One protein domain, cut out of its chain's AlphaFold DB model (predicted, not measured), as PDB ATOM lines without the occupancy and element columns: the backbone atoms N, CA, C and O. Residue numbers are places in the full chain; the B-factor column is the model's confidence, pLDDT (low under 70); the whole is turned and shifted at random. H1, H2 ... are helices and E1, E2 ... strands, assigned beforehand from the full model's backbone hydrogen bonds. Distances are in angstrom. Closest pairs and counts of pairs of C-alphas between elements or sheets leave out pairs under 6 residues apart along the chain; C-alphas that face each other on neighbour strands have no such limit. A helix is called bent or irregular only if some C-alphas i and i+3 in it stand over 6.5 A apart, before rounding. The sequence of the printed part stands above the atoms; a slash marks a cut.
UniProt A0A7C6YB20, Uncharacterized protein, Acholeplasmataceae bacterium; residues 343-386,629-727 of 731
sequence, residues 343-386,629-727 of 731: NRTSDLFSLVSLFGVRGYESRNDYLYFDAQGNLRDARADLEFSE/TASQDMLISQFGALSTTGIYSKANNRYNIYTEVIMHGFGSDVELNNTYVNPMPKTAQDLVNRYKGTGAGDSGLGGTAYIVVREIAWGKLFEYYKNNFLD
ATOM      1  N   ASN A 343     114.238 117.518 148.563       88.25
ATOM      2  CA  ASN A 343     115.404 116.701 148.915       88.25
ATOM      3  C   ASN A 343     115.066 115.359 149.593       88.25
ATOM      4  O   ASN A 343     115.977 114.574 149.833       88.25
ATOM      5  N   ARG A 344     113.802 115.147 149.981       92.75
ATOM      6  CA  ARG A 344     113.275 113.928 150.605       92.75
ATOM      7  C   ARG A 344     112.216 113.241 149.759       92.75
ATOM      8  O   ARG A 344     112.163 112.021 149.750       92.75
ATOM      9  N   THR A 345     111.388 113.979 149.025       93.50
ATOM     10  CA  THR A 345     110.469 113.356 148.059       93.50
ATOM     11  C   THR A 345     111.234 112.730 146.904       93.50
ATOM     12  O   THR A 345     110.847 111.671 146.416       93.50
ATOM     13  N   SER A 346     112.373 113.317 146.527       92.38
ATOM     14  CA  SER A 346     113.251 112.762 145.508       92.38
ATOM     15  C   SER A 346     113.880 111.423 145.916       92.38
ATOM     16  O   SER A 346     114.281 110.675 145.034       92.38
ATOM     17  N   ASP A 347     113.894 111.054 147.207       93.69
ATOM     18  CA  ASP A 347     114.333 109.718 147.648       93.69
ATOM     19  C   ASP A 347     113.471 108.595 147.036       93.69
ATOM     20  O   ASP A 347     113.961 107.477 146.871       93.69
ATOM     21  N   LEU A 348     112.234 108.891 146.607       96.69
ATOM     22  CA  LEU A 348     111.405 107.962 145.828       96.69
ATOM     23  C   LEU A 348     112.057 107.574 144.498       96.69
ATOM     24  O   LEU A 348     111.833 106.467 144.016       96.69
ATOM     25  N   PHE A 349     112.886 108.437 143.905       96.50
ATOM     26  CA  PHE A 349     113.550 108.137 142.634       96.50
ATOM     27  C   PHE A 349     114.577 107.015 142.798       96.50
ATOM     28  O   PHE A 349     114.865 106.314 141.837       96.50
ATOM     29  N   SER A 350     115.075 106.765 144.009       96.19
ATOM     30  CA  SER A 350     115.956 105.628 144.318       96.19
ATOM     31  C   SER A 350     115.281 104.281 144.062       96.19
ATOM     32  O   SER A 350     115.952 103.283 143.786       96.19
ATOM     33  N   LEU A 351     113.945 104.245 144.100       97.81
ATOM     34  CA  LEU A 351     113.155 103.044 143.848       97.81
ATOM     35  C   LEU A 351     113.230 102.575 142.391       97.81
ATOM     36  O   LEU A 351     112.829 101.449 142.122       97.81
ATOM     37  N   VAL A 352     113.805 103.356 141.464       97.81
ATOM     38  CA  VAL A 352     114.121 102.856 140.111       97.81
ATOM     39  C   VAL A 352     115.055 101.640 140.142       97.81
ATOM     40  O   VAL A 352     115.021 100.817 139.229       97.81
ATOM     41  N   SER A 353     115.825 101.458 141.221       97.00
ATOM     42  CA  SER A 353     116.652 100.264 141.432       97.00
ATOM     43  C   SER A 353     115.842  98.965 141.582       97.00
ATOM     44  O   SER A 353     116.386  97.896 141.310       97.00
ATOM     45  N   LEU A 354     114.527  99.031 141.863       98.12
ATOM     46  CA  LEU A 354     113.600  97.887 141.726       98.12
ATOM     47  C   LEU A 354     113.630  97.290 140.311       98.12
ATOM     48  O   LEU A 354     113.350  96.109 140.129       98.12
ATOM     49  N   PHE A 355     113.961  98.111 139.313       98.19
ATOM     50  CA  PHE A 355     113.934  97.763 137.895       98.19
ATOM     51  C   PHE A 355     115.337  97.634 137.284       98.19
ATOM     52  O   PHE A 355     115.462  97.585 136.059       98.19
ATOM     53  N   GLY A 356     116.389  97.553 138.106       96.81
ATOM     54  CA  GLY A 356     117.765  97.382 137.625       96.81
ATOM     55  C   GLY A 356     118.363  98.643 136.999       96.81
ATOM     56  O   GLY A 356     119.219  98.559 136.117       96.81
ATOM     57  N   VAL A 357     117.884  99.813 137.425       96.50
ATOM     58  CA  VAL A 357     118.275 101.123 136.893       96.50
ATOM     59  C   VAL A 357     119.156 101.874 137.889       96.50
ATOM     60  O   VAL A 357     118.931 101.820 139.098       96.50
ATOM     61  N   ARG A 358     120.156 102.580 137.351       93.88
ATOM     62  CA  ARG A 358     121.220 103.273 138.085       93.88
ATOM     63  C   ARG A 358     121.126 104.798 138.010       93.88
ATOM     64  O   ARG A 358     120.333 105.353 137.253       93.88
ATOM     65  N   GLY A 359     121.981 105.464 138.778       92.62
ATOM     66  CA  GLY A 359     122.411 106.847 138.597       92.62
ATOM     67  C   GLY A 359     121.815 107.850 139.575       92.62
ATOM     68  O   GLY A 359     122.450 108.861 139.850       92.62
ATOM     69  N   TYR A 360     120.633 107.599 140.147       92.75
ATOM     70  CA  TYR A 360     120.027 108.568 141.069       92.75
ATOM     71  C   TYR A 360     120.702 108.610 142.449       92.75
ATOM     72  O   TYR A 360     120.941 109.700 142.980       92.75
ATOM     73  N   GLU A 361     120.985 107.427 143.006       89.88
ATOM     74  CA  GLU A 361     121.686 107.253 144.289       89.88
ATOM     75  C   GLU A 361     123.209 107.346 144.135       89.88
ATOM     76  O   GLU A 361     123.928 107.393 145.130       89.88
ATOM     77  N   SER A 362     123.712 107.440 142.900       83.62
ATOM     78  CA  SER A 362     125.118 107.726 142.659       83.62
ATOM     79  C   SER A 362     125.540 109.030 143.316       83.62
ATOM     80  O   SER A 362     124.813 110.027 143.352       83.62
ATOM     81  N   ARG A 363     126.770 109.036 143.827       78.75
ATOM     82  CA  ARG A 363     127.238 110.119 144.685       78.75
ATOM     83  C   ARG A 363     127.373 111.469 143.973       78.75
ATOM     84  O   ARG A 363     127.165 112.506 144.602       78.75
ATOM     85  N   ASN A 364     127.735 111.462 142.692       84.94
ATOM     86  CA  ASN A 364     127.935 112.673 141.905       84.94
ATOM     87  C   ASN A 364     126.753 112.907 140.953       84.94
ATOM     88  O   ASN A 364     126.669 112.296 139.891       84.94
ATOM     89  N   ASP A 365     125.858 113.824 141.329       85.44
ATOM     90  CA  ASP A 365     124.721 114.265 140.512       85.44
ATOM     91  C   ASP A 365     123.799 113.105 140.075       85.44
ATOM     92  O   ASP A 365     123.083 112.552 140.912       85.44
ATOM     93  N   TYR A 366     123.794 112.762 138.783       93.12
ATOM     94  CA  TYR A 366     123.099 111.611 138.188       93.12
ATOM     95  C   TYR A 366     124.092 110.676 137.463       93.12
ATOM     96  O   TYR A 366     123.704 109.895 136.590       93.12
ATOM     97  N   LEU A 367     125.389 110.811 137.760       95.12
ATOM     98  CA  LEU A 367     126.469 110.167 137.019       95.12
ATOM     99  C   LEU A 367     126.780 108.768 137.550       95.12
ATOM    100  O   LEU A 367     126.850 108.558 138.758       95.12
ATOM    101  N   TYR A 368     127.045 107.821 136.657       96.00
ATOM    102  CA  TYR A 368     127.505 106.472 137.005       96.00
ATOM    103  C   TYR A 368     128.392 105.901 135.892       96.00
ATOM    104  O   TYR A 368     128.413 106.445 134.790       96.00
ATOM    105  N   PHE A 369     129.126 104.820 136.159       95.69
ATOM    106  CA  PHE A 369     129.870 104.096 135.124       95.69
ATOM    107  C   PHE A 369     129.065 102.907 134.599       95.69
ATOM    108  O   PHE A 369     128.516 102.128 135.385       95.69
ATOM    109  N   ASP A 370     129.011 102.748 133.277       94.38
ATOM    110  CA  ASP A 370     128.506 101.518 132.667       94.38
ATOM    111  C   ASP A 370     129.551 100.386 132.706       94.38
ATOM    112  O   ASP A 370     130.700 100.566 133.118       94.38
ATOM    113  N   ALA A 371     129.143  99.189 132.282       92.50
ATOM    114  CA  ALA A 371     130.003  98.006 132.245       92.50
ATOM    115  C   ALA A 371     131.170  98.102 131.247       92.50
ATOM    116  O   ALA A 371     132.103  97.303 131.312       92.50
ATOM    117  N   GLN A 372     131.119  99.046 130.307       91.06
ATOM    118  CA  GLN A 372     132.192  99.313 129.349       91.06
ATOM    119  C   GLN A 372     133.171 100.372 129.879       91.06
ATOM    120  O   GLN A 372     134.169 100.662 129.222       91.06
ATOM    121  N   GLY A 373     132.903 100.933 131.059       90.69
ATOM    122  CA  GLY A 373     133.719 101.964 131.682       90.69
ATOM    123  C   GLY A 373     133.446 103.378 131.184       90.69
ATOM    124  O   GLY A 373     134.218 104.285 131.501       90.69
ATOM    125  N   ASN A 374     132.357 103.598 130.441       92.81
ATOM    126  CA  ASN A 374     131.960 104.945 130.051       92.81
ATOM    127  C   ASN A 374     131.215 105.620 131.198       92.81
ATOM    128  O   ASN A 374     130.426 104.997 131.914       92.81
ATOM    129  N   LEU A 375     131.430 106.925 131.336       95.69
ATOM    130  CA  LEU A 375     130.644 107.742 132.244       95.69
ATOM    131  C   LEU A 375     129.272 108.012 131.613       95.69
ATOM    132  O   LEU A 375     129.161 108.413 130.458       95.69
ATOM    133  N   ARG A 376     128.215 107.799 132.385       96.00
ATOM    134  CA  ARG A 376     126.815 107.968 131.994       96.00
ATOM    135  C   ARG A 376     126.164 109.049 132.834       96.00
ATOM    136  O   ARG A 376     126.625 109.346 133.930       96.00
ATOM    137  N   ASP A 377     125.063 109.594 132.334       96.56
ATOM    138  CA  ASP A 377     124.168 110.476 133.077       96.56
ATOM    139  C   ASP A 377     122.756 109.913 132.982       96.56
ATOM    140  O   ASP A 377     122.165 109.917 131.899       96.56
ATOM    141  N   ALA A 378     122.204 109.474 134.111       96.75
ATOM    142  CA  ALA A 378     120.902 108.819 134.148       96.75
ATOM    143  C   ALA A 378     119.760 109.692 133.611       96.75
ATOM    144  O   ALA A 378     118.776 109.167 133.097       96.75
ATOM    145  N   ARG A 379     119.888 111.026 133.624       96.12
ATOM    146  CA  ARG A 379     118.884 111.920 133.008       96.12
ATOM    147  C   ARG A 379     118.804 111.763 131.488       96.12
ATOM    148  O   ARG A 379     117.809 112.140 130.872       96.12
ATOM    149  N   ALA A 380     119.859 111.225 130.884       95.94
ATOM    150  CA  ALA A 380     119.986 110.962 129.460       95.94
ATOM    151  C   ALA A 380     119.592 109.522 129.079       95.94
ATOM    152  O   ALA A 380     119.563 109.207 127.882       95.94
ATOM    153  N   ASP A 381     119.314 108.657 130.055       96.12
ATOM    154  CA  ASP A 381     118.992 107.250 129.835       96.12
ATOM    155  C   ASP A 381     117.475 107.053 129.738       96.12
ATOM    156  O   ASP A 381     116.689 107.576 130.537       96.12
ATOM    157  N   LEU A 382     117.049 106.304 128.717       97.56
ATOM    158  CA  LEU A 382     115.629 106.039 128.485       97.56
ATOM    159  C   LEU A 382     115.064 105.179 129.615       97.56
ATOM    160  O   LEU A 382     113.986 105.462 130.133       97.56
ATOM    161  N   GLU A 383     115.833 104.182 130.035       97.12
ATOM    162  CA  GLU A 383     115.517 103.232 131.094       97.12
ATOM    163  C   GLU A 383     115.251 103.940 132.424       97.12
ATOM    164  O   GLU A 383     114.359 103.531 133.165       97.12
ATOM    165  N   PHE A 384     115.960 105.039 132.706       97.94
ATOM    166  CA  PHE A 384     115.706 105.852 133.892       97.94
ATOM    167  C   PHE A 384     114.330 106.507 133.850       97.94
ATOM    168  O   PHE A 384     113.542 106.376 134.786       97.94
ATOM    169  N   SER A 385     114.009 107.176 132.745       98.06
ATOM    170  CA  SER A 385     112.717 107.848 132.590       98.06
ATOM    171  C   SER A 385     111.551 106.846 132.542       98.06
ATOM    172  O   SER A 385     110.502 107.104 133.131       98.06
ATOM    173  N   GLU A 386     111.736 105.676 131.928       98.25
ATOM    174  CA  GLU A 386     110.761 104.574 131.950       98.25
ATOM    175  C   GLU A 386     110.583 103.977 133.356       98.25
ATOM    176  O   GLU A 386     109.463 103.676 133.772       98.25
ATOM    177  N   THR A 629     137.920 122.725 133.350       83.75
ATOM    178  CA  THR A 629     138.514 124.027 133.018       83.75
ATOM    179  C   THR A 629     137.477 125.145 133.144       83.75
ATOM    180  O   THR A 629     136.286 124.926 132.933       83.75
ATOM    181  N   ALA A 630     137.925 126.388 133.347       82.06
ATOM    182  CA  ALA A 630     137.025 127.545 133.414       82.06
ATOM    183  C   ALA A 630     136.136 127.709 132.159       82.06
ATOM    184  O   ALA A 630     134.989 128.146 132.247       82.06
ATOM    185  N   SER A 631     136.642 127.340 130.976       87.81
ATOM    186  CA  SER A 631     135.865 127.353 129.729       87.81
ATOM    187  C   SER A 631     134.781 126.271 129.689       87.81
ATOM    188  O   SER A 631     133.696 126.516 129.163       87.81
ATOM    189  N   GLN A 632     135.052 125.094 130.257       90.19
ATOM    190  CA  GLN A 632     134.076 124.015 130.400       90.19
ATOM    191  C   GLN A 632     132.986 124.386 131.411       90.19
ATOM    192  O   GLN A 632     131.803 124.195 131.126       90.19
ATOM    193  N   ASP A 633     133.362 124.987 132.540       85.38
ATOM    194  CA  ASP A 633     132.411 125.471 133.548       85.38
ATOM    195  C   ASP A 633     131.492 126.554 132.972       85.38
ATOM    196  O   ASP A 633     130.269 126.488 133.117       85.38
ATOM    197  N   MET A 634     132.060 127.508 132.226       87.88
ATOM    198  CA  MET A 634     131.296 128.548 131.535       87.88
ATOM    199  C   MET A 634     130.318 127.961 130.511       87.88
ATOM    200  O   MET A 634     129.191 128.448 130.409       87.88
ATOM    201  N   LEU A 635     130.711 126.912 129.779       90.62
ATOM    202  CA  LEU A 635     129.831 126.222 128.833       90.62
ATOM    203  C   LEU A 635     128.649 125.566 129.558       90.62
ATOM    204  O   LEU A 635     127.505 125.788 129.170       90.62
ATOM    205  N   ILE A 636     128.908 124.803 130.626       90.00
ATOM    206  CA  ILE A 636     127.847 124.143 131.401       90.00
ATOM    207  C   ILE A 636     126.911 125.179 132.036       90.00
ATOM    208  O   ILE A 636     125.694 125.002 132.000       90.00
ATOM    209  N   SER A 637     127.441 126.291 132.558       88.50
ATOM    210  CA  SER A 637     126.631 127.314 133.240       88.50
ATOM    211  C   SER A 637     125.586 127.996 132.345       88.50
ATOM    212  O   SER A 637     124.624 128.569 132.855       88.50
ATOM    213  N   GLN A 638     125.730 127.913 131.015       90.69
ATOM    214  CA  GLN A 638     124.739 128.437 130.067       90.69
ATOM    215  C   GLN A 638     123.439 127.614 130.081       90.69
ATOM    216  O   GLN A 638     122.379 128.117 129.699       90.69
ATOM    217  N   PHE A 639     123.489 126.369 130.560       92.62
ATOM    218  CA  PHE A 639     122.356 125.451 130.600       92.62
ATOM    219  C   PHE A 639     121.655 125.474 131.960       92.62
ATOM    220  O   PHE A 639     121.782 124.565 132.779       92.62
ATOM    221  N   GLY A 640     120.848 126.513 132.190       91.94
ATOM    222  CA  GLY A 640     120.156 126.713 133.470       91.94
ATOM    223  C   GLY A 640     119.271 125.537 133.921       91.94
ATOM    224  O   GLY A 640     119.105 125.333 135.121       91.94
ATOM    225  N   ALA A 641     118.768 124.721 132.986       93.69
ATOM    226  CA  ALA A 641     117.958 123.534 133.281       93.69
ATOM    227  C   ALA A 641     118.698 122.479 134.121       93.69
ATOM    228  O   ALA A 641     118.054 121.750 134.876       93.69
ATOM    229  N   LEU A 642     120.028 122.412 133.989       92.38
ATOM    230  CA  LEU A 642     120.908 121.462 134.680       92.38
ATOM    231  C   LEU A 642     121.585 122.072 135.912       92.38
ATOM    232  O   LEU A 642     122.338 121.398 136.608       92.38
ATOM    233  N   SER A 643     121.339 123.354 136.184       88.12
ATOM    234  CA  SER A 643     121.870 124.014 137.372       88.12
ATOM    235  C   SER A 643     121.204 123.492 138.650       88.12
ATOM    236  O   SER A 643     120.147 122.858 138.621       88.12
ATOM    237  N   THR A 644     121.767 123.845 139.806       82.44
ATOM    238  CA  THR A 644     121.192 123.513 141.122       82.44
ATOM    239  C   THR A 644     119.783 124.080 141.336       82.44
ATOM    240  O   THR A 644     119.054 123.599 142.206       82.44
ATOM    241  N   THR A 645     119.370 125.076 140.546       88.12
ATOM    242  CA  THR A 645     118.027 125.676 140.557       88.12
ATOM    243  C   THR A 645     117.163 125.264 139.361       88.12
ATOM    244  O   THR A 645     116.032 125.738 139.252       88.12
ATOM    245  N   GLY A 646     117.682 124.397 138.486       93.50
ATOM    246  CA  GLY A 646     117.008 123.884 137.299       93.50
ATOM    247  C   GLY A 646     115.962 122.807 137.597       93.50
ATOM    248  O   GLY A 646     115.540 122.622 138.740       93.50
ATOM    249  N   ILE A 647     115.543 122.074 136.559       95.50
ATOM    250  CA  ILE A 647     114.404 121.136 136.635       95.50
ATOM    251  C   ILE A 647     114.754 119.736 137.136       95.50
ATOM    252  O   ILE A 647     113.875 118.886 137.218       95.50
ATOM    253  N   TYR A 648     116.023 119.489 137.440       94.44
ATOM    254  CA  TYR A 648     116.510 118.234 138.019       94.44
ATOM    255  C   TYR A 648     117.067 118.452 139.429       94.44
ATOM    256  O   TYR A 648     117.869 117.659 139.919       94.44
ATOM    257  N   SER A 649     116.684 119.554 140.083       91.12
ATOM    258  CA  SER A 649     117.222 119.909 141.390       91.12
ATOM    259  C   SER A 649     116.891 118.846 142.441       91.12
ATOM    260  O   SER A 649     115.810 118.257 142.436       91.12
ATOM    261  N   LYS A 650     117.820 118.636 143.377       87.50
ATOM    262  CA  LYS A 650     117.608 117.852 144.607       87.50
ATOM    263  C   LYS A 650     117.478 118.758 145.846       87.50
ATOM    264  O   LYS A 650     117.448 118.270 146.969       87.50
ATOM    265  N   ALA A 651     117.457 120.084 145.675       86.25
ATOM    266  CA  ALA A 651     117.488 121.039 146.784       86.25
ATOM    267  C   ALA A 651     116.086 121.433 147.277       86.25
ATOM    268  O   ALA A 651     115.109 121.431 146.530       86.25
ATOM    269  N   ASN A 652     115.992 121.835 148.547       85.69
ATOM    270  CA  ASN A 652     114.736 122.275 149.164       85.69
ATOM    271  C   ASN A 652     114.122 123.460 148.414       85.69
ATOM    272  O   ASN A 652     114.839 124.369 147.996       85.69
ATOM    273  N   ASN A 653     112.789 123.485 148.327       84.56
ATOM    274  CA  ASN A 653     112.019 124.552 147.677       84.56
ATOM    275  C   ASN A 653     112.403 124.776 146.200       84.56
ATOM    276  O   ASN A 653     112.324 125.899 145.698       84.56
ATOM    277  N   ARG A 654     112.863 123.722 145.516       91.38
ATOM    278  CA  ARG A 654     113.126 123.711 144.071       91.38
ATOM    279  C   ARG A 654     112.131 122.805 143.349       91.38
ATOM    280  O   ARG A 654     111.203 122.286 143.960       91.38
ATOM    281  N   TYR A 655     112.323 122.666 142.042       93.38
ATOM    282  CA  TYR A 655     111.485 121.881 141.149       93.38
ATOM    283  C   TYR A 655     112.248 120.648 140.656       93.38
ATOM    284  O   TYR A 655     113.447 120.733 140.372       93.38
ATOM    285  N   ASN A 656     111.554 119.516 140.529       95.56
ATOM    286  CA  ASN A 656     112.088 118.336 139.864       95.56
ATOM    287  C   ASN A 656     111.032 117.717 138.950       95.56
ATOM    288  O   ASN A 656     109.962 117.330 139.414       95.56
ATOM    289  N   ILE A 657     111.346 117.597 137.662       96.88
ATOM    290  CA  ILE A 657     110.417 117.063 136.665       96.88
ATOM    291  C   ILE A 657     110.006 115.616 136.962       96.88
ATOM    292  O   ILE A 657     108.872 115.241 136.684       96.88
ATOM    293  N   TYR A 658     110.871 114.811 137.582       97.25
ATOM    294  CA  TYR A 658     110.532 113.429 137.915       97.25
ATOM    295  C   TYR A 658     109.489 113.329 139.034       97.25
ATOM    296  O   TYR A 658     108.705 112.387 139.027       97.25
ATOM    297  N   THR A 659     109.397 114.317 139.934       96.88
ATOM    298  CA  THR A 659     108.292 114.399 140.908       96.88
ATOM    299  C   THR A 659     106.953 114.528 140.184       96.88
ATOM    300  O   THR A 659     106.012 113.798 140.487       96.88
ATOM    301  N   GLU A 660     106.887 115.400 139.177       97.12
ATOM    302  CA  GLU A 660     105.681 115.614 138.371       97.12
ATOM    303  C   GLU A 660     105.329 114.381 137.534       97.12
ATOM    304  O   GLU A 660     104.159 114.015 137.437       97.12
ATOM    305  N   VAL A 661     106.329 113.695 136.966       98.25
ATOM    306  CA  VAL A 661     106.102 112.440 136.233       98.25
ATOM    307  C   VAL A 661     105.533 111.366 137.163       98.25
ATOM    308  O   VAL A 661     104.586 110.697 136.768       98.25
ATOM    309  N   ILE A 662     106.026 111.219 138.399       98.38
ATOM    310  CA  ILE A 662     105.452 110.250 139.352       98.38
ATOM    311  C   ILE A 662     103.995 110.588 139.676       98.38
ATOM    312  O   ILE A 662     103.173 109.677 139.727       98.38
ATOM    313  N   MET A 663     103.649 111.860 139.879       97.62
ATOM    314  CA  MET A 663     102.284 112.245 140.263       97.62
ATOM    315  C   MET A 663     101.291 112.214 139.096       97.62
ATOM    316  O   MET A 663     100.122 111.880 139.290       97.62
ATOM    317  N   HIS A 664     101.733 112.560 137.885       97.56
ATOM    318  CA  HIS A 664     100.832 112.828 136.760       97.56
ATOM    319  C   HIS A 664     101.025 111.898 135.562       97.56
ATOM    320  O   HIS A 664     100.097 111.725 134.778       97.56
ATOM    321  N   GLY A 665     102.193 111.270 135.430       97.69
ATOM    322  CA  GLY A 665     102.545 110.427 134.291       97.69
ATOM    323  C   GLY A 665     102.881 111.233 133.034       97.69
ATOM    324  O   GLY A 665     102.469 112.387 132.864       97.69
ATOM    325  N   PHE A 666     103.644 110.613 132.132       98.06
ATOM    326  CA  PHE A 666     103.901 111.179 130.808       98.06
ATOM    327  C   PHE A 666     102.605 111.300 129.992       98.06
ATOM    328  O   PHE A 666     101.699 110.477 130.104       98.06
ATOM    329  N   GLY A 667     102.518 112.337 129.157       97.12
ATOM    330  CA  GLY A 667     101.360 112.599 128.299       97.12
ATOM    331  C   GLY A 667     100.118 113.131 129.012       97.12
ATOM    332  O   GLY A 667      99.092 113.296 128.357       97.12
ATOM    333  N   SER A 668     100.199 113.420 130.312       97.25
ATOM    334  CA  SER A 668      99.133 114.106 131.042       97.25
ATOM    335  C   SER A 668      98.965 115.559 130.588       97.25
ATOM    336  O   SER A 668      99.912 116.214 130.152       97.25
ATOM    337  N   ASP A 669      97.751 116.088 130.744       95.88
ATOM    338  CA  ASP A 669      97.405 117.468 130.375       95.88
ATOM    339  C   ASP A 669      97.834 118.506 131.436       95.88
ATOM    340  O   ASP A 669      97.378 119.651 131.413       95.88
ATOM    341  N   VAL A 670      98.680 118.122 132.402       95.38
ATOM    342  CA  VAL A 670      99.146 119.031 133.455       95.38
ATOM    343  C   VAL A 670     100.102 120.080 132.877       95.38
ATOM    344  O   VAL A 670     101.048 119.767 132.148       95.38
ATOM    345  N   GLU A 671      99.870 121.345 133.223       93.69
ATOM    346  CA  GLU A 671     100.834 122.412 132.957       93.69
ATOM    347  C   GLU A 671     101.964 122.351 133.984       93.69
ATOM    348  O   GLU A 671     101.740 122.378 135.197       93.69
ATOM    349  N   LEU A 672     103.200 122.291 133.497       95.50
ATOM    350  CA  LEU A 672     104.379 122.218 134.345       95.50
ATOM    351  C   LEU A 672     104.848 123.627 134.712       95.50
ATOM    352  O   LEU A 672     105.153 124.446 133.844       95.50
ATOM    353  N   ASN A 673     104.964 123.904 136.013       91.38
ATOM    354  CA  ASN A 673     105.375 125.214 136.521       91.38
ATOM    355  C   ASN A 673     106.904 125.407 136.479       91.38
ATOM    356  O   ASN A 673     107.573 125.505 137.510       91.38
ATOM    357  N   ASN A 674     107.472 125.426 135.273       93.06
ATOM    358  CA  ASN A 674     108.879 125.726 135.021       93.06
ATOM    359  C   ASN A 674     109.064 126.373 133.631       93.06
ATOM    360  O   ASN A 674     108.145 126.415 132.817       93.06
ATOM    361  N   THR A 675     110.262 126.883 133.338       92.56
ATOM    362  CA  THR A 675     110.564 127.602 132.085       92.56
ATOM    363  C   THR A 675     111.221 126.746 130.994       92.56
ATOM    364  O   THR A 675     111.511 127.257 129.914       92.56
ATOM    365  N   TYR A 676     111.493 125.465 131.252       94.38
ATOM    366  CA  TYR A 676     112.348 124.618 130.410       94.38
ATOM    367  C   TYR A 676     111.582 123.531 129.646       94.38
ATOM    368  O   TYR A 676     111.939 123.216 128.501       94.38
ATOM    369  N   VAL A 677     110.552 122.962 130.281       94.19
ATOM    370  CA  VAL A 677     109.695 121.887 129.769       94.19
ATOM    371  C   VAL A 677     108.253 122.166 130.195       94.19
ATOM    372  O   VAL A 677     107.927 122.051 131.372       94.19
ATOM    373  N   ASN A 678     107.408 122.543 129.235       92.62
ATOM    374  CA  ASN A 678     105.964 122.715 129.399       92.62
ATOM    375  C   ASN A 678     105.300 122.619 128.004       92.62
ATOM    376  O   ASN A 678     105.761 123.329 127.100       92.62
ATOM    377  N   PRO A 679     104.267 121.780 127.775       94.88
ATOM    378  CA  PRO A 679     103.585 120.880 128.722       94.88
ATOM    379  C   PRO A 679     104.417 119.642 129.104       94.88
ATOM    380  O   PRO A 679     105.570 119.509 128.682       94.88
ATOM    381  N   MET A 680     103.831 118.744 129.908       97.62
ATOM    382  CA  MET A 680     104.390 117.421 130.207       97.62
ATOM    383  C   MET A 680     104.817 116.691 128.915       97.62
ATOM    384  O   MET A 680     104.035 116.632 127.960       97.62
ATOM    385  N   PRO A 681     106.040 116.119 128.844       97.38
ATOM    386  CA  PRO A 681     106.453 115.298 127.707       97.38
ATOM    387  C   PRO A 681     105.489 114.131 127.476       97.38
ATOM    388  O   PRO A 681     104.985 113.541 128.430       97.38
ATOM    389  N   LYS A 682     105.236 113.769 126.212       97.81
ATOM    390  CA  LYS A 682     104.278 112.696 125.891       97.81
ATOM    391  C   LYS A 682     104.812 111.310 126.231       97.81
ATOM    392  O   LYS A 682     104.031 110.414 126.523       97.81
ATOM    393  N   THR A 683     106.128 111.138 126.169       98.06
ATOM    394  CA  THR A 683     106.819 109.878 126.442       98.06
ATOM    395  C   THR A 683     108.131 110.127 127.183       98.06
ATOM    396  O   THR A 683     108.684 111.231 127.136       98.06
ATOM    397  N   ALA A 684     108.678 109.079 127.803       98.00
ATOM    398  CA  ALA A 684     110.029 109.090 128.360       98.00
ATOM    399  C   ALA A 684     111.080 109.484 127.303       98.00
ATOM    400  O   ALA A 684     111.974 110.289 127.570       98.00
ATOM    401  N   GLN A 685     110.924 108.986 126.071       97.69
ATOM    402  CA  GLN A 685     111.810 109.316 124.956       97.69
ATOM    403  C   GLN A 685     111.773 110.808 124.600       97.69
ATOM    404  O   GLN A 685     112.817 111.377 124.286       97.69
ATOM    405  N   ASP A 686     110.612 111.462 124.671       97.06
ATOM    406  CA  ASP A 686     110.509 112.904 124.414       97.06
ATOM    407  C   ASP A 686     111.278 113.719 125.456       97.06
ATOM    408  O   ASP A 686     111.954 114.687 125.099       97.06
ATOM    409  N   LEU A 687     111.230 113.313 126.732       97.62
ATOM    410  CA  LEU A 687     112.016 113.955 127.786       97.62
ATOM    411  C   LEU A 687     113.523 113.764 127.553       97.62
ATOM    412  O   LEU A 687     114.276 114.735 127.626       97.62
ATOM    413  N   VAL A 688     113.961 112.552 127.199       97.25
ATOM    414  CA  VAL A 688     115.373 112.264 126.884       97.25
ATOM    415  C   VAL A 688     115.846 113.033 125.647       97.25
ATOM    416  O   VAL A 688     116.942 113.599 125.645       97.25
ATOM    417  N   ASN A 689     115.022 113.116 124.602       96.06
ATOM    418  CA  ASN A 689     115.324 113.914 123.413       96.06
ATOM    419  C   ASN A 689     115.439 115.396 123.768       96.06
ATOM    420  O   ASN A 689     116.360 116.072 123.314       96.06
ATOM    421  N   ARG A 690     114.547 115.899 124.630       96.44
ATOM    422  CA  ARG A 690     114.619 117.274 125.123       96.44
ATOM    423  C   ARG A 690     115.879 117.507 125.953       96.44
ATOM    424  O   ARG A 690     116.494 118.559 125.806       96.44
ATOM    425  N   TYR A 691     116.291 116.540 126.773       96.69
ATOM    426  CA  TYR A 691     117.527 116.589 127.555       96.69
ATOM    427  C   TYR A 691     118.767 116.729 126.660       96.69
ATOM    428  O   TYR A 691     119.557 117.663 126.835       96.69
ATOM    429  N   LYS A 692     118.908 115.831 125.677       95.31
ATOM    430  CA  LYS A 692     120.078 115.738 124.787       95.31
ATOM    431  C   LYS A 692     120.111 116.815 123.699       95.31
ATOM    432  O   LYS A 692     121.201 117.242 123.315       95.31
ATOM    433  N   GLY A 693     118.943 117.246 123.228       92.94
ATOM    434  CA  GLY A 693     118.797 118.006 121.988       92.94
ATOM    435  C   GLY A 693     118.765 117.096 120.758       92.94
ATOM    436  O   GLY A 693     119.152 115.927 120.814       92.94
ATOM    437  N   THR A 694     118.283 117.628 119.636       85.06
ATOM    438  CA  THR A 694     118.101 116.863 118.387       85.06
ATOM    439  C   THR A 694     119.236 117.029 117.369       85.06
ATOM    440  O   THR A 694     119.195 116.418 116.301       85.06
ATOM    441  N   GLY A 695     120.276 117.808 117.691       74.62
ATOM    442  CA  GLY A 695     121.475 117.955 116.861       74.62
ATOM    443  C   GLY A 695     121.905 119.407 116.653       74.62
ATOM    444  O   GLY A 695     121.703 120.269 117.506       74.62
ATOM    445  N   ALA A 696     122.547 119.691 115.514       72.81
ATOM    446  CA  ALA A 696     123.119 121.007 115.231       72.81
ATOM    447  C   ALA A 696     122.042 122.112 115.226       72.81
ATOM    448  O   ALA A 696     121.180 122.144 114.352       72.81
ATOM    449  N   GLY A 697     122.123 123.029 116.195       78.88
ATOM    450  CA  GLY A 697     121.183 124.142 116.377       78.88
ATOM    451  C   GLY A 697     120.138 123.933 117.479       78.88
ATOM    452  O   GLY A 697     119.517 124.910 117.891       78.88
ATOM    453  N   ASP A 698     119.991 122.715 118.006       87.69
ATOM    454  CA  ASP A 698     119.147 122.399 119.162       87.69
ATOM    455  C   ASP A 698     119.972 121.652 120.215       87.69
ATOM    456  O   ASP A 698     120.135 120.432 120.173       87.69
ATOM    457  N   SER A 699     120.497 122.409 121.177       87.12
ATOM    458  CA  SER A 699     121.249 121.883 122.317       87.12
ATOM    459  C   SER A 699     120.357 121.255 123.394       87.12
ATOM    460  O   SER A 699     120.868 120.825 124.431       87.12
ATOM    461  N   GLY A 700     119.037 121.200 123.180       94.31
ATOM    462  CA  GLY A 700     118.095 120.661 124.148       94.31
ATOM    463  C   GLY A 700     118.138 121.431 125.465       94.31
ATOM    464  O   GLY A 700     117.978 122.654 125.496       94.31
ATOM    465  N   LEU A 701     118.352 120.698 126.556       95.56
ATOM    466  CA  LEU A 701     118.589 121.243 127.893       95.56
ATOM    467  C   LEU A 701     120.081 121.304 128.252       95.56
ATOM    468  O   LEU A 701     120.399 121.649 129.384       95.56
ATOM    469  N   GLY A 702     120.982 120.985 127.319       94.81
ATOM    470  CA  GLY A 702     122.430 120.968 127.541       94.81
ATOM    471  C   GLY A 702     123.014 119.619 127.935       94.81
ATOM    472  O   GLY A 702     124.215 119.538 128.182       94.81
ATOM    473  N   GLY A 703     122.205 118.557 127.970       95.44
ATOM    474  CA  GLY A 703     122.618 117.242 128.459       95.44
ATOM    475  C   GLY A 703     123.806 116.644 127.709       95.44
ATOM    476  O   GLY A 703     124.725 116.109 128.324       95.44
ATOM    477  N   THR A 704     123.839 116.804 126.382       94.44
ATOM    478  CA  THR A 704     124.958 116.337 125.546       94.44
ATOM    479  C   THR A 704     126.254 117.083 125.864       94.44
ATOM    480  O   THR A 704     127.307 116.467 125.987       94.44
ATOM    481  N   ALA A 705     126.192 118.408 126.040       94.00
ATOM    482  CA  ALA A 705     127.370 119.193 126.407       94.00
ATOM    483  C   ALA A 705     127.858 118.833 127.817       94.00
ATOM    484  O   ALA A 705     129.062 118.708 128.035       94.00
ATOM    485  N   TYR A 706     126.924 118.625 128.751       94.75
ATOM    486  CA  TYR A 706     127.225 118.223 130.118       94.75
ATOM    487  C   TYR A 706     128.008 116.909 130.165       94.75
ATOM    488  O   TYR A 706     129.118 116.892 130.696       94.75
ATOM    489  N   ILE A 707     127.480 115.832 129.569       94.75
ATOM    490  CA  ILE A 707     128.131 114.519 129.656       94.75
ATOM    491  C   ILE A 707     129.496 114.502 128.960       94.75
ATOM    492  O   ILE A 707     130.450 114.011 129.550       94.75
ATOM    493  N   VAL A 708     129.640 115.152 127.798       93.88
ATOM    494  CA  VAL A 708     130.933 115.250 127.092       93.88
ATOM    495  C   VAL A 708     131.990 115.945 127.953       93.88
ATOM    496  O   VAL A 708     133.135 115.501 128.023       93.88
ATOM    497  N   VAL A 709     131.628 117.032 128.644       94.31
ATOM    498  CA  VAL A 709     132.557 117.710 129.558       94.31
ATOM    499  C   VAL A 709     132.949 116.795 130.720       94.31
ATOM    500  O   VAL A 709     134.126 116.746 131.080       94.31
ATOM    501  N   ARG A 710     131.989 116.061 131.296       93.69
ATOM    502  CA  ARG A 710     132.241 115.136 132.410       93.69
ATOM    503  C   ARG A 710     133.103 113.943 131.993       93.69
ATOM    504  O   ARG A 710     134.016 113.596 132.733       93.69
ATOM    505  N   GLU A 711     132.883 113.379 130.811       94.00
ATOM    506  CA  GLU A 711     133.712 112.311 130.239       94.00
ATOM    507  C   GLU A 711     135.151 112.775 129.997       94.00
ATOM    508  O   GLU A 711     136.088 112.075 130.373       94.00
ATOM    509  N   ILE A 712     135.351 113.974 129.435       93.25
ATOM    510  CA  ILE A 712     136.696 114.543 129.250       93.25
ATOM    511  C   ILE A 712     137.390 114.736 130.604       93.25
ATOM    512  O   ILE A 712     138.574 114.421 130.735       93.25
ATOM    513  N   ALA A 713     136.676 115.264 131.600       91.69
ATOM    514  CA  ALA A 713     137.217 115.459 132.943       91.69
ATOM    515  C   ALA A 713     137.605 114.122 133.594       91.69
ATOM    516  O   ALA A 713     138.709 114.000 134.123       91.69
ATOM    517  N   TRP A 714     136.739 113.108 133.493       92.62
ATOM    518  CA  TRP A 714     137.027 111.755 133.965       92.62
ATOM    519  C   TRP A 714     138.233 111.141 133.256       92.62
ATOM    520  O   TRP A 714     139.154 110.697 133.930       92.62
ATOM    521  N   GLY A 715     138.275 111.163 131.922       92.19
ATOM    522  CA  GLY A 715     139.374 110.573 131.157       92.19
ATOM    523  C   GLY A 715     140.730 111.161 131.543       92.19
ATOM    524  O   GLY A 715     141.686 110.425 131.758       92.19
ATOM    525  N   LYS A 716     140.803 112.484 131.732       91.06
ATOM    526  CA  LYS A 716     142.029 113.136 132.207       91.06
ATOM    527  C   LYS A 716     142.398 112.747 133.641       91.06
ATOM    528  O   LYS A 716     143.571 112.528 133.925       91.06
ATOM    529  N   LEU A 717     141.415 112.676 134.537       90.44
ATOM    530  CA  LEU A 717     141.628 112.293 135.934       90.44
ATOM    531  C   LEU A 717     142.072 110.828 136.059       90.44
ATOM    532  O   LEU A 717     142.941 110.509 136.866       90.44
ATOM    533  N   PHE A 718     141.515 109.945 135.236       89.06
ATOM    534  CA  PHE A 718     141.876 108.534 135.204       89.06
ATOM    535  C   PHE A 718     143.262 108.299 134.592       89.06
ATOM    536  O   PHE A 718     144.029 107.492 135.108       89.06
ATOM    537  N   GLU A 719     143.636 109.044 133.550       90.12
ATOM    538  CA  GLU A 719     145.015 109.035 133.040       90.12
ATOM    539  C   GLU A 719     146.007 109.577 134.076       90.12
ATOM    540  O   GLU A 719     147.083 109.011 134.254       90.12
ATOM    541  N   TYR A 720     145.647 110.626 134.823       88.19
ATOM    542  CA  TYR A 720     146.458 111.074 135.957       88.19
ATOM    543  C   TYR A 720     146.634 109.950 136.986       88.19
ATOM    544  O   TYR A 720     147.754 109.714 137.439       88.19
ATOM    545  N   TYR A 721     145.560 109.225 137.315       87.25
ATOM    546  CA  TYR A 721     145.626 108.098 138.242       87.25
ATOM    547  C   TYR A 721     146.609 107.014 137.773       87.25
ATOM    548  O   TYR A 721     147.494 106.609 138.524       87.25
ATOM    549  N   LYS A 722     146.498 106.587 136.512       86.75
ATOM    550  CA  LYS A 722     147.375 105.561 135.927       86.75
ATOM    551  C   LYS A 722     148.853 105.936 136.018       86.75
ATOM    552  O   LYS A 722     149.628 105.200 136.623       86.75
ATOM    553  N   ASN A 723     149.188 107.124 135.518       87.69
ATOM    554  CA  ASN A 723     150.571 107.588 135.407       87.69
ATOM    555  C   ASN A 723     151.252 107.827 136.766       87.69
ATOM    556  O   ASN A 723     152.477 107.844 136.831       87.69
ATOM    557  N   ASN A 724     150.488 108.079 137.836       82.38
ATOM    558  CA  ASN A 724     151.053 108.435 139.143       82.38
ATOM    559  C   ASN A 724     150.934 107.321 140.193       82.38
ATOM    560  O   ASN A 724     151.723 107.313 141.137       82.38
ATOM    561  N   PHE A 725     149.986 106.389 140.047       77.75
ATOM    562  CA  PHE A 725     149.701 105.388 141.080       77.75
ATOM    563  C   PHE A 725     149.751 103.937 140.597       77.75
ATOM    564  O   PHE A 725     150.059 103.077 141.410       77.75
ATOM    565  N   LEU A 726     149.468 103.644 139.321       72.50
ATOM    566  CA  LEU A 726     149.496 102.261 138.817       72.50
ATOM    567  C   LEU A 726     150.836 101.905 138.165       72.50
ATOM    568  O   LEU A 726     151.381 100.840 138.432       72.50
ATOM    569  N   ASP A 727     151.402 102.807 137.361       56.91
ATOM    570  CA  ASP A 727     152.634 102.520 136.608       56.91
ATOM    571  C   ASP A 727     153.903 102.506 137.491       56.91
ATOM    572  O   ASP A 727     154.955 102.048 137.057       56.91
TER     573      ASP A 727
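This is residues 343 to 386 and 629 to 727 of the 731 residues of an uncharacterized protein of Acholeplasmataceae bacterium (UniProt A0A7C6YB20). Look for one long helix, H6, that starts inside a body of short helices and loops and sticks out of it as an arm with residues 716 to 727. Near its start H6 runs between H3 on one side and strand E2 of the small hairpin E1 E2 on the other; H1, H2, H4 and H5 gather with long loops at the body's other end. The 143 printed residues hold six named helices and two named strands, in the order H1 E1 E2 H2 H3 H4 H5 H6; the sheet E1 - E2 is antiparallel and the class is mostly helix. The whole is compact, with a radius of gyration of the C-alphas of 16.1 A, yet elongated, spanning 57 by 37 by 28 A.

Find C-alpha 343 at (115.404, 116.701, 148.915); from there H1 runs 22.0 A to residue 355. E1 is residues 367 to 369 and E2 residues 375 to 377. H2, residues 382 to 386, ends at the cut. Past it come H3, residues 630 to 637, H4, residues 657 to 664, and H5, residues 684 to 692, 12.6 A long. H6 begins at C-alpha 703, (122.618, 117.242, 128.459), and runs 34.4 A to C-alpha 727, (152.634, 102.520, 136.608), with a kink of 27 degrees near residue 721. H6 is only just irregular: C-alphas 724 and 727 are 6.6 A apart.

Start at H1: with residues 345 to 349 alone it only just touches H4, about perpendicular at 76 degrees, with 3 pairs of C-alphas within 8 A, the closest those of Ser 346 and Thr 659, 7.0 A. In the hairpin E1 and E2, N 376 and O 368 are 2.8 A apart, within hydrogen-bond range. The closest C-alphas of E2 and H6 are those of Leu 375 and Glu 711, 5.9 A. H2 touches H5, closest at the C-alphas of Ser 385 and Ala 684, 5.2 A. H3 touches H6 residues 705 to 709 alone, opposite ways at a steep tilt of 38 degrees; the C-alphas of Ile 636 and Tyr 706 are closest, 6.1 A. H5 touches H6 residues 703 to 704 alone, closest at the C-alphas of Lys 692 and Gly 703, 4.7 A. H1 and H6 are apart. In H2, H3, H4 and H5 every O i to N i+4 pair is within hydrogen-bond range, in H6 20 of 21, and in H1 0 of 9, beside 9 of 10 O i to N i+3 pairs.

The C-alphas of Asp 669 and Asp 727 are the two farthest apart, 57.6 A. Without residues 716 to 727, which stand free, the body spans 40 by 34 by 28 A. Residues 387 to 628 are not printed, and C-alphas 386 and 629 are 33.9 A apart across the cut. The links H1 to E1, H3 to H4 and H4 to H5 are long. The mean pLDDT of the printed part is 92.3, and residue 727 alone is under 70.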